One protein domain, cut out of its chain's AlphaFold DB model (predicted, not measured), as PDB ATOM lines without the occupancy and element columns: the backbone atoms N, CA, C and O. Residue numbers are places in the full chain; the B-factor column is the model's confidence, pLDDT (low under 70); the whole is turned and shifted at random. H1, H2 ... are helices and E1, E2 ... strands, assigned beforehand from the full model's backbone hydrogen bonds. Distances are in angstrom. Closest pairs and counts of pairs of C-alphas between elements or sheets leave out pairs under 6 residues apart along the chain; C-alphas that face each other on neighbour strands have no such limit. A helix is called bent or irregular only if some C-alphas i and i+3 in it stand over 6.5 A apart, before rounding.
ATOM      1  N   ASP A 263      14.991  50.141 -24.386       90.44
ATOM      2  CA  ASP A 263      13.668  49.564 -24.106       90.44
ATOM      3  C   ASP A 263      13.641  48.030 -23.990       90.44
ATOM      4  O   ASP A 263      12.574  47.420 -23.867       90.44
ATOM      5  N   ARG A 264      14.805  47.376 -24.068       84.75
ATOM      6  CA  ARG A 264      14.898  45.912 -24.152       84.75
ATOM      7  C   ARG A 264      14.356  45.200 -22.926       84.75
ATOM      8  O   ARG A 264      13.621  44.230 -23.094       84.75
ATOM      9  N   LEU A 265      14.691  45.670 -21.725       84.81
ATOM     10  CA  LEU A 265      14.208  45.051 -20.494       84.81
ATOM     11  C   LEU A 265      12.677  45.061 -20.436       84.81
ATOM     12  O   LEU A 265      12.093  44.011 -20.188       84.81
ATOM     13  N   ARG A 266      12.031  46.193 -20.748       90.19
ATOM     14  CA  ARG A 266      10.563  46.283 -20.799       90.19
ATOM     15  C   ARG A 266       9.982  45.307 -21.820       90.19
ATOM     16  O   ARG A 266       9.106  44.525 -21.478       90.19
ATOM     17  N   LYS A 267      10.503  45.299 -23.053       87.44
ATOM     18  CA  LYS A 267      10.054  44.368 -24.105       87.44
ATOM     19  C   LYS A 267      10.199  42.903 -23.691       87.44
ATOM     20  O   LYS A 267       9.331  42.092 -23.985       87.44
ATOM     21  N   LEU A 268      11.295  42.555 -23.016       86.94
ATOM     22  CA  LEU A 268      11.482  41.212 -22.474       86.94
ATOM     23  C   LEU A 268      10.466  40.934 -21.371       86.94
ATOM     24  O   LEU A 268       9.852  39.880 -21.389       86.94
ATOM     25  N   GLN A 269      10.251  41.860 -20.442       90.38
ATOM     26  CA  GLN A 269       9.253  41.691 -19.387       90.38
ATOM     27  C   GLN A 269       7.851  41.458 -19.962       90.38
ATOM     28  O   GLN A 269       7.208  40.504 -19.534       90.38
ATOM     29  N   GLU A 270       7.435  42.222 -20.980       91.69
ATOM     30  CA  GLU A 270       6.158  42.046 -21.694       91.69
ATOM     31  C   GLU A 270       6.002  40.632 -22.272       91.69
ATOM     32  O   GLU A 270       4.961  40.002 -22.114       91.69
ATOM     33  N   GLU A 271       7.050  40.069 -22.880       87.81
ATOM     34  CA  GLU A 271       7.007  38.690 -23.390       87.81
ATOM     35  C   GLU A 271       6.824  37.634 -22.285       87.81
ATOM     36  O   GLU A 271       6.300  36.545 -22.536       87.81
ATOM     37  N   PHE A 272       7.274  37.930 -21.066       91.88
ATOM     38  CA  PHE A 272       7.126  37.051 -19.908       91.88
ATOM     39  C   PHE A 272       5.843  37.319 -19.107       91.88
ATOM     40  O   PHE A 272       5.567  36.563 -18.178       91.88
ATOM     41  N   GLU A 273       5.021  38.312 -19.464       92.19
ATOM     42  CA  GLU A 273       3.704  38.511 -18.835       92.19
ATOM     43  C   GLU A 273       2.751  37.353 -19.166       92.19
ATOM     44  O   GLU A 273       2.100  36.805 -18.274       92.19
ATOM     45  N   ASP A 274       2.736  36.915 -20.428       86.81
ATOM     46  CA  ASP A 274       1.887  35.811 -20.902       86.81
ATOM     47  C   ASP A 274       2.406  34.427 -20.479       86.81
ATOM     48  O   ASP A 274       1.653  33.450 -20.399       86.81
ATOM     49  N   ALA A 275       3.707  34.323 -20.211       88.25
ATOM     50  CA  ALA A 275       4.358  33.096 -19.774       88.25
ATOM     51  C   ALA A 275       5.403  33.400 -18.689       88.25
ATOM     52  O   ALA A 275       6.606  33.387 -18.989       88.25
ATOM     53  N   PRO A 276       4.965  33.631 -17.434       93.12
ATOM     54  CA  PRO A 276       5.854  33.983 -16.333       93.12
ATOM     55  C   PRO A 276       7.004  32.994 -16.159       93.12
ATOM     56  O   PRO A 276       6.909  31.815 -16.520       93.12
ATOM     57  N   LEU A 277       8.108  33.485 -15.601       91.62
ATOM     58  CA  LEU A 277       9.239  32.647 -15.213       91.62
ATOM     59  C   LEU A 277       8.796  31.610 -14.180       91.62
ATOM     60  O   LEU A 277       8.088  31.937 -13.225       91.62
ATOM     61  N   THR A 278       9.242  30.368 -14.344       93.25
ATOM     62  CA  THR A 278       9.077  29.357 -13.299       93.25
ATOM     63  C   THR A 278      10.186  29.481 -12.255       93.25
ATOM     64  O   THR A 278      11.263  30.021 -12.514       93.25
ATOM     65  N   ILE A 279       9.943  28.947 -11.056       89.94
ATOM     66  CA  ILE A 279      10.966  28.883 -10.001       89.94
ATOM     67  C   ILE A 279      12.187  28.080 -10.486       89.94
ATOM     68  O   ILE A 279      13.315  28.499 -10.258       89.94
ATOM     69  N   ASP A 280      11.968  26.985 -11.219       89.38
ATOM     70  CA  ASP A 280      13.041  26.134 -11.758       89.38
ATOM     71  C   ASP A 280      13.907  26.848 -12.811       89.38
ATOM     72  O   ASP A 280      15.085  26.530 -12.983       89.38
ATOM     73  N   GLU A 281      13.328  27.804 -13.541       90.31
ATOM     74  CA  GLU A 281      14.067  28.659 -14.472       90.31
ATOM     75  C   GLU A 281      14.897  29.699 -13.707       90.31
ATOM     76  O   GLU A 281      16.051  29.932 -14.054       90.31
ATOM     77  N   LEU A 282      14.342  30.284 -12.641       89.94
ATOM     78  CA  LEU A 282      15.008  31.318 -11.842       89.94
ATOM     79  C   LEU A 282      16.120  30.786 -10.935       89.94
ATOM     80  O   LEU A 282      17.130  31.464 -10.770       89.94
ATOM     81  N   ILE A 283      15.972  29.585 -10.370       90.25
ATOM     82  CA  ILE A 283      16.932  29.026  -9.401       90.25
ATOM     83  C   ILE A 283      18.331  28.819 -10.003       90.25
ATOM     84  O   ILE A 283      19.331  28.830  -9.296       90.25
ATOM     85  N   GLN A 284      18.424  28.693 -11.330       89.12
ATOM     86  CA  GLN A 284      19.697  28.604 -12.056       89.12
ATOM     87  C   GLN A 284      20.510  29.906 -11.997       89.12
ATOM     88  O   GLN A 284      21.713  29.893 -12.250       89.12
ATOM     89  N   PHE A 285      19.846  31.015 -11.677       89.50
ATOM     90  CA  PHE A 285      20.417  32.353 -11.582       89.50
ATOM     91  C   PHE A 285      20.404  32.870 -10.146       89.50
ATOM     92  O   PHE A 285      20.553  34.066  -9.937       89.50
ATOM     93  N   GLU A 286      20.198  32.008  -9.151       92.00
ATOM     94  CA  GLU A 286      20.201  32.424  -7.753       92.00
ATOM     95  C   GLU A 286      21.602  32.886  -7.330       92.00
ATOM     96  O   GLU A 286      22.606  32.204  -7.550       92.00
ATOM     97  N   HIS A 287      21.661  34.052  -6.690       90.44
ATOM     98  CA  HIS A 287      22.840  34.543  -5.987       90.44
ATOM     99  C   HIS A 287      22.485  34.791  -4.532       90.44
ATOM    100  O   HIS A 287      21.506  35.479  -4.234       90.44
ATOM    101  N   VAL A 288      23.280  34.217  -3.632       90.50
ATOM    102  CA  VAL A 288      23.107  34.363  -2.188       90.50
ATOM    103  C   VAL A 288      24.361  35.000  -1.618       90.50
ATOM    104  O   VAL A 288      25.415  34.363  -1.557       90.50
ATOM    105  N   GLU A 289      24.249  36.244  -1.164       90.44
ATOM    106  CA  GLU A 289      25.310  36.889  -0.392       90.44
ATOM    107  C   GLU A 289      25.040  36.706   1.093       90.44
ATOM    108  O   GLU A 289      23.923  36.896   1.574       90.44
ATOM    109  N   HIS A 290      26.075  36.324   1.833       94.12
ATOM    110  CA  HIS A 290      26.009  36.178   3.279       94.12
ATOM    111  C   HIS A 290      26.841  37.278   3.925       94.12
ATOM    112  O   HIS A 290      28.059  37.326   3.758       94.12
ATOM    113  N   GLU A 291      26.179  38.146   4.684       94.56
ATOM    114  CA  GLU A 291      26.821  39.174   5.492       94.56
ATOM    115  C   GLU A 291      26.598  38.870   6.975       94.56
ATOM    116  O   GLU A 291      25.509  38.486   7.410       94.56
ATOM    117  N   ARG A 292      27.645  39.045   7.783       94.12
ATOM    118  CA  ARG A 292      27.539  38.942   9.237       94.12
ATOM    119  C   ARG A 292      27.566  40.336   9.851       94.12
ATOM    120  O   ARG A 292      28.606  40.988   9.864       94.12
ATOM    121  N   VAL A 293      26.440  40.750  10.428       95.62
ATOM    122  CA  VAL A 293      26.293  42.037  11.118       95.62
ATOM    123  C   VAL A 293      26.241  41.768  12.624       95.62
ATOM    124  O   VAL A 293      25.192  41.475  13.201       95.62
ATOM    125  N   GLY A 294      27.416  41.791  13.261       95.12
ATOM    126  CA  GLY A 294      27.589  41.388  14.660       95.12
ATOM    127  C   GLY A 294      27.355  39.885  14.862       95.12
ATOM    128  O   GLY A 294      28.086  39.053  14.318       95.12
ATOM    129  N   ASP A 295      26.324  39.540  15.635       95.81
ATOM    130  CA  ASP A 295      25.913  38.151  15.890       95.81
ATOM    131  C   ASP A 295      24.774  37.667  14.981       95.81
ATOM    132  O   ASP A 295      24.350  36.515  15.077       95.81
ATOM    133  N   VAL A 296      24.291  38.523  14.076       94.38
ATOM    134  CA  VAL A 296      23.215  38.198  13.136       94.38
ATOM    135  C   VAL A 296      23.805  37.842  11.771       94.38
ATOM    136  O   VAL A 296      24.623  38.581  11.222       94.38
ATOM    137  N   SER A 297      23.371  36.710  11.215       94.00
ATOM    138  CA  SER A 297      23.599  36.356   9.809       94.00
ATOM    139  C   SER A 297      22.486  36.946   8.949       94.00
ATOM    140  O   SER A 297      21.316  36.642   9.175       94.00
ATOM    141  N   VAL A 298      22.852  37.749   7.955       94.31
ATOM    142  CA  VAL A 298      21.951  38.302   6.941       94.31
ATOM    143  C   VAL A 298      22.253  37.608   5.614       94.31
ATOM    144  O   VAL A 298      23.410  37.510   5.211       94.31
ATOM    145  N   TYR A 299      21.218  37.089   4.958       91.44
ATOM    146  CA  TYR A 299      21.318  36.476   3.634       91.44
ATOM    147  C   TYR A 299      20.580  37.362   2.634       91.44
ATOM    148  O   TYR A 299      19.387  37.621   2.801       91.44
ATOM    149  N   HIS A 300      21.287  37.828   1.613       87.88
ATOM    150  CA  HIS A 300      20.732  38.599   0.511       87.88
ATOM    151  C   HIS A 300      20.500  37.657  -0.660       87.88
ATOM    152  O   HIS A 300      21.445  37.066  -1.174       87.88
ATOM    153  N   PHE A 301      19.243  37.519  -1.066       85.94
ATOM    154  CA  PHE A 301      18.857  36.730  -2.229       85.94
ATOM    155  C   PHE A 301      18.680  37.662  -3.421       85.94
ATOM    156  O   PHE A 301      17.967  38.665  -3.332       85.94
ATOM    157  N   GLY A 302      19.322  37.326  -4.531       89.81
ATOM    158  CA  GLY A 302      19.251  38.086  -5.768       89.81
ATOM    159  C   GLY A 302      19.476  37.207  -6.988       89.81
ATOM    160  O   GLY A 302      19.506  35.980  -6.902       89.81
ATOM    161  N   LEU A 303      19.631  37.865  -8.133       90.06
ATOM    162  CA  LEU A 303      20.056  37.219  -9.365       90.06
ATOM    163  C   LEU A 303      21.579  37.333  -9.487       90.06
ATOM    164  O   LEU A 303      22.147  38.381  -9.183       90.06
ATOM    165  N   SER A 304      22.234  36.275  -9.957       87.19
ATOM    166  CA  SER A 304      23.676  36.244 -10.238       87.19
ATOM    167  C   SER A 304      24.076  37.124 -11.419       87.19
ATOM    168  O   SER A 304      25.259  37.378 -11.640       87.19
ATOM    169  N   GLU A 305      23.086  37.605 -12.166       85.44
ATOM    170  CA  GLU A 305      23.219  38.402 -13.374       85.44
ATOM    171  C   GLU A 305      22.096  39.455 -13.432       85.44
ATOM    172  O   GLU A 305      21.051  39.278 -12.795       85.44
ATOM    173  N   PRO A 306      22.254  40.550 -14.199       86.31
ATOM    174  CA  PRO A 306      21.175  41.510 -14.425       86.31
ATOM    175  C   PRO A 306      19.895  40.839 -14.948       86.31
ATOM    176  O   PRO A 306      19.955  39.930 -15.777       86.31
ATOM    177  N   LEU A 307      18.723  41.328 -14.518       87.62
ATOM    178  CA  LEU A 307      17.419  40.740 -14.869       87.62
ATOM    179  C   LEU A 307      17.227  40.561 -16.385       87.62
ATOM    180  O   LEU A 307      16.704  39.539 -16.820       87.62
ATOM    181  N   GLU A 308      17.685  41.520 -17.192       83.12
ATOM    182  CA  GLU A 308      17.638  41.431 -18.657       83.12
ATOM    183  C   GLU A 308      18.354  40.175 -19.185       83.12
ATOM    184  O   GLU A 308      17.806  39.442 -20.015       83.12
ATOM    185  N   GLN A 309      19.548  39.883 -18.658       82.94
ATOM    186  CA  GLN A 309      20.357  38.728 -19.048       82.94
ATOM    187  C   GLN A 309      19.678  37.414 -18.645       82.94
ATOM    188  O   GLN A 309      19.630  36.473 -19.443       82.94
ATOM    189  N   VAL A 310      19.082  37.376 -17.450       87.50
ATOM    190  CA  VAL A 310      18.312  36.226 -16.957       87.50
ATOM    191  C   VAL A 310      17.112  35.936 -17.863       87.50
ATOM    192  O   VAL A 310      16.994  34.824 -18.384       87.50
ATOM    193  N   LEU A 311      16.263  36.936 -18.134       89.62
ATOM    194  CA  LEU A 311      15.084  36.787 -19.004       89.62
ATOM    195  C   LEU A 311      15.466  36.262 -20.391       89.62
ATOM    196  O   LEU A 311      14.821  35.363 -20.935       89.62
ATOM    197  N   ARG A 312      16.560  36.771 -20.960       83.12
ATOM    198  CA  ARG A 312      17.058  36.305 -22.255       83.12
ATOM    199  C   ARG A 312      17.552  34.870 -22.235       83.12
ATOM    200  O   ARG A 312      17.238  34.125 -23.161       83.12
ATOM    201  N   LYS A 313      18.327  34.475 -21.222       87.44
ATOM    202  CA  LYS A 313      18.820  33.096 -21.113       87.44
ATOM    203  C   LYS A 313      17.660  32.119 -20.988       87.44
ATOM    204  O   LYS A 313      17.647  31.114 -21.696       87.44
ATOM    205  N   VAL A 314      16.644  32.459 -20.198       89.88
ATOM    206  CA  VAL A 314      15.424  31.651 -20.104       89.88
ATOM    207  C   VAL A 314      14.684  31.608 -21.443       89.88
ATOM    208  O   VAL A 314      14.307  30.529 -21.899       89.88
ATOM    209  N   LYS A 315      14.534  32.740 -22.142       87.94
ATOM    210  CA  LYS A 315      13.932  32.774 -23.487       87.94
ATOM    211  C   LYS A 315      14.684  31.870 -24.467       87.94
ATOM    212  O   LYS A 315      14.055  31.081 -25.170       87.94
ATOM    213  N   ALA A 316      16.014  31.940 -24.489       81.06
ATOM    214  CA  ALA A 316      16.858  31.110 -25.345       81.06
ATOM    215  C   ALA A 316      16.721  29.616 -25.007       81.06
ATOM    216  O   ALA A 316      16.571  28.793 -25.909       81.06
ATOM    217  N   GLN A 317      16.694  29.261 -23.719       86.75
ATOM    218  CA  GLN A 317      16.441  27.889 -23.268       86.75
ATOM    219  C   GLN A 317      15.060  27.395 -23.722       86.75
ATOM    220  O   GLN A 317      14.951  26.303 -24.284       86.75
ATOM    221  N   ARG A 318      14.005  28.206 -23.552       88.88
ATOM    222  CA  ARG A 318      12.649  27.883 -24.027       88.88
ATOM    223  C   ARG A 318      12.632  27.641 -25.537       88.88
ATOM    224  O   ARG A 318      12.097  26.627 -25.982       88.88
ATOM    225  N   GLN A 319      13.263  28.520 -26.315       81.38
ATOM    226  CA  GLN A 319      13.356  28.399 -27.774       81.38
ATOM    227  C   GLN A 319      14.145  27.164 -28.223       81.38
ATOM    228  O   GLN A 319      13.753  26.518 -29.189       81.38
ATOM    229  N   ALA A 320      15.217  26.795 -27.515       73.25
ATOM    230  CA  ALA A 320      15.994  25.593 -27.815       73.25
ATOM    231  C   ALA A 320      15.201  24.296 -27.561       73.25
ATOM    232  O   ALA A 320      15.399  23.293 -28.244       73.25
ATOM    233  N   ILE A 321      14.283  24.315 -26.590       80.25
ATOM    234  CA  ILE A 321      13.473  23.154 -26.203       80.25
ATOM    235  C   ILE A 321      12.188  23.038 -27.047       80.25
ATOM    236  O   ILE A 321      11.662  21.934 -27.211       80.25
ATOM    237  N   GLU A 322      11.673  24.136 -27.610       79.69
ATOM    238  CA  GLU A 322      10.391  24.142 -28.333       79.69
ATOM    239  C   GLU A 322      10.331  23.181 -29.540       79.69
ATOM    240  O   GLU A 322       9.332  22.463 -29.643       79.69
TER     241      GLU A 322
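AT A GLANCE: This is residues 263 to 322 of the 362 residues of an uncharacterized protein of Streptomyces sp. SID5998 (UniProt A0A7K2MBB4). A long, narrow hairpin of two strands, E1 and E2, makes an arm, and at its base lies a small, loose head of three helices, H1, H2 and H3. In the head the longest helix, H3, has H1 packed at a steep angle on its first residues, 307 to 312, while the tip of the hairpin, residues 292 to 297, sticks out free at the far end. The printed part has 60 residues, with three named helices and two named strands in the order H1, H2, E1, E2, H3 along the chain. The sheet has the order E1 - E2 and is antiparallel, and the class is mixed, helices and strands. The whole is loose, with a radius of gyration of the C-alphas of 14.7 A, and elongated, with spans of 48 by 26 by 16 A, the arm making the length.

HOW THE PARTS SIT: The sheet is a hairpin of E1, residues 286 to 293, and E2, residues 296 to 303, antiparallel neighbours whose N-to-C directions stand at 157 degrees. Near its base the C-alphas of Glu 286 and Leu 303 face each other at 5.1 A, and near its tip those of Val 293 and Val 296 do so at 5.3 A. Across the pair, N 289 and O 300 are within hydrogen-bond range at 2.9 A, and N 298 and O 291 at 2.8 A. H2, residues 279 to 285, comes directly before E1 in the chain; its closest C-alpha pair with E2 is that of Phe 285 and Leu 303, at 5.4 A. H3, residues 307 to 322, is apart from E1; its closest C-alpha pair with E2 is that of Val 310 and Leu 303, at 7.9 A. H2 and H3 only just touch, with 3 pairs of C-alphas within 8 A, the closest being those of Glu 281 and Val 314 at 6.5 A; on H3 residues 310 to 314 alone take part. Their lines stand at a steep tilt of 58 degrees, opposite ways. H1, residues 264 to 273, touches H3 with the closest C-alphas, those of Leu 265 and Glu 308, at 5.3 A; on H3 residues 307 to 312 alone take part. H1 and H3 run the same way at a steep tilt of 53 degrees. H1 is apart from H2, E1 and E2. In H1 and H3 every O i to N i+4 pair is within hydrogen-bond range; in H2 1 of 3 is, beside 2 of 4 O i to N i+3 pairs.

IN THESE COORDINATES: E1 runs 22.0 A from C-alpha 286 at (20.201, 32.424, -7.753) to C-alpha 293, and E2 runs 22.7 A from C-alpha 296 at (23.215, 38.198, 13.136) to C-alpha 303. H3, 16 residues, measures 22.5 A and ends at C-alpha 322 at (10.391, 24.142, -28.333). H1 has 10 residues and measures 14.4 A, beginning at C-alpha 264 at (14.898, 45.912, -24.152). H2 has 7 residues and measures 10.2 A; it is neither bent nor irregular, but only just: C-alphas 281 and 284 are 6.1 A apart.

THE WHOLE: The two C-alphas farthest apart are those of Gly 294 and Glu 322, 49.4 A, while those of the first and last printed residues, Asp 263 and Glu 322, are 26.0 A apart. The printed part has no cut, and its four links, H1 to H2, H2 to E1, E1 to E2 and E2 to H3, are tight. The mean pLDDT of the printed part is 88.8, and no printed residue is under 70; H3 has a mean of 84 and E1 of 93.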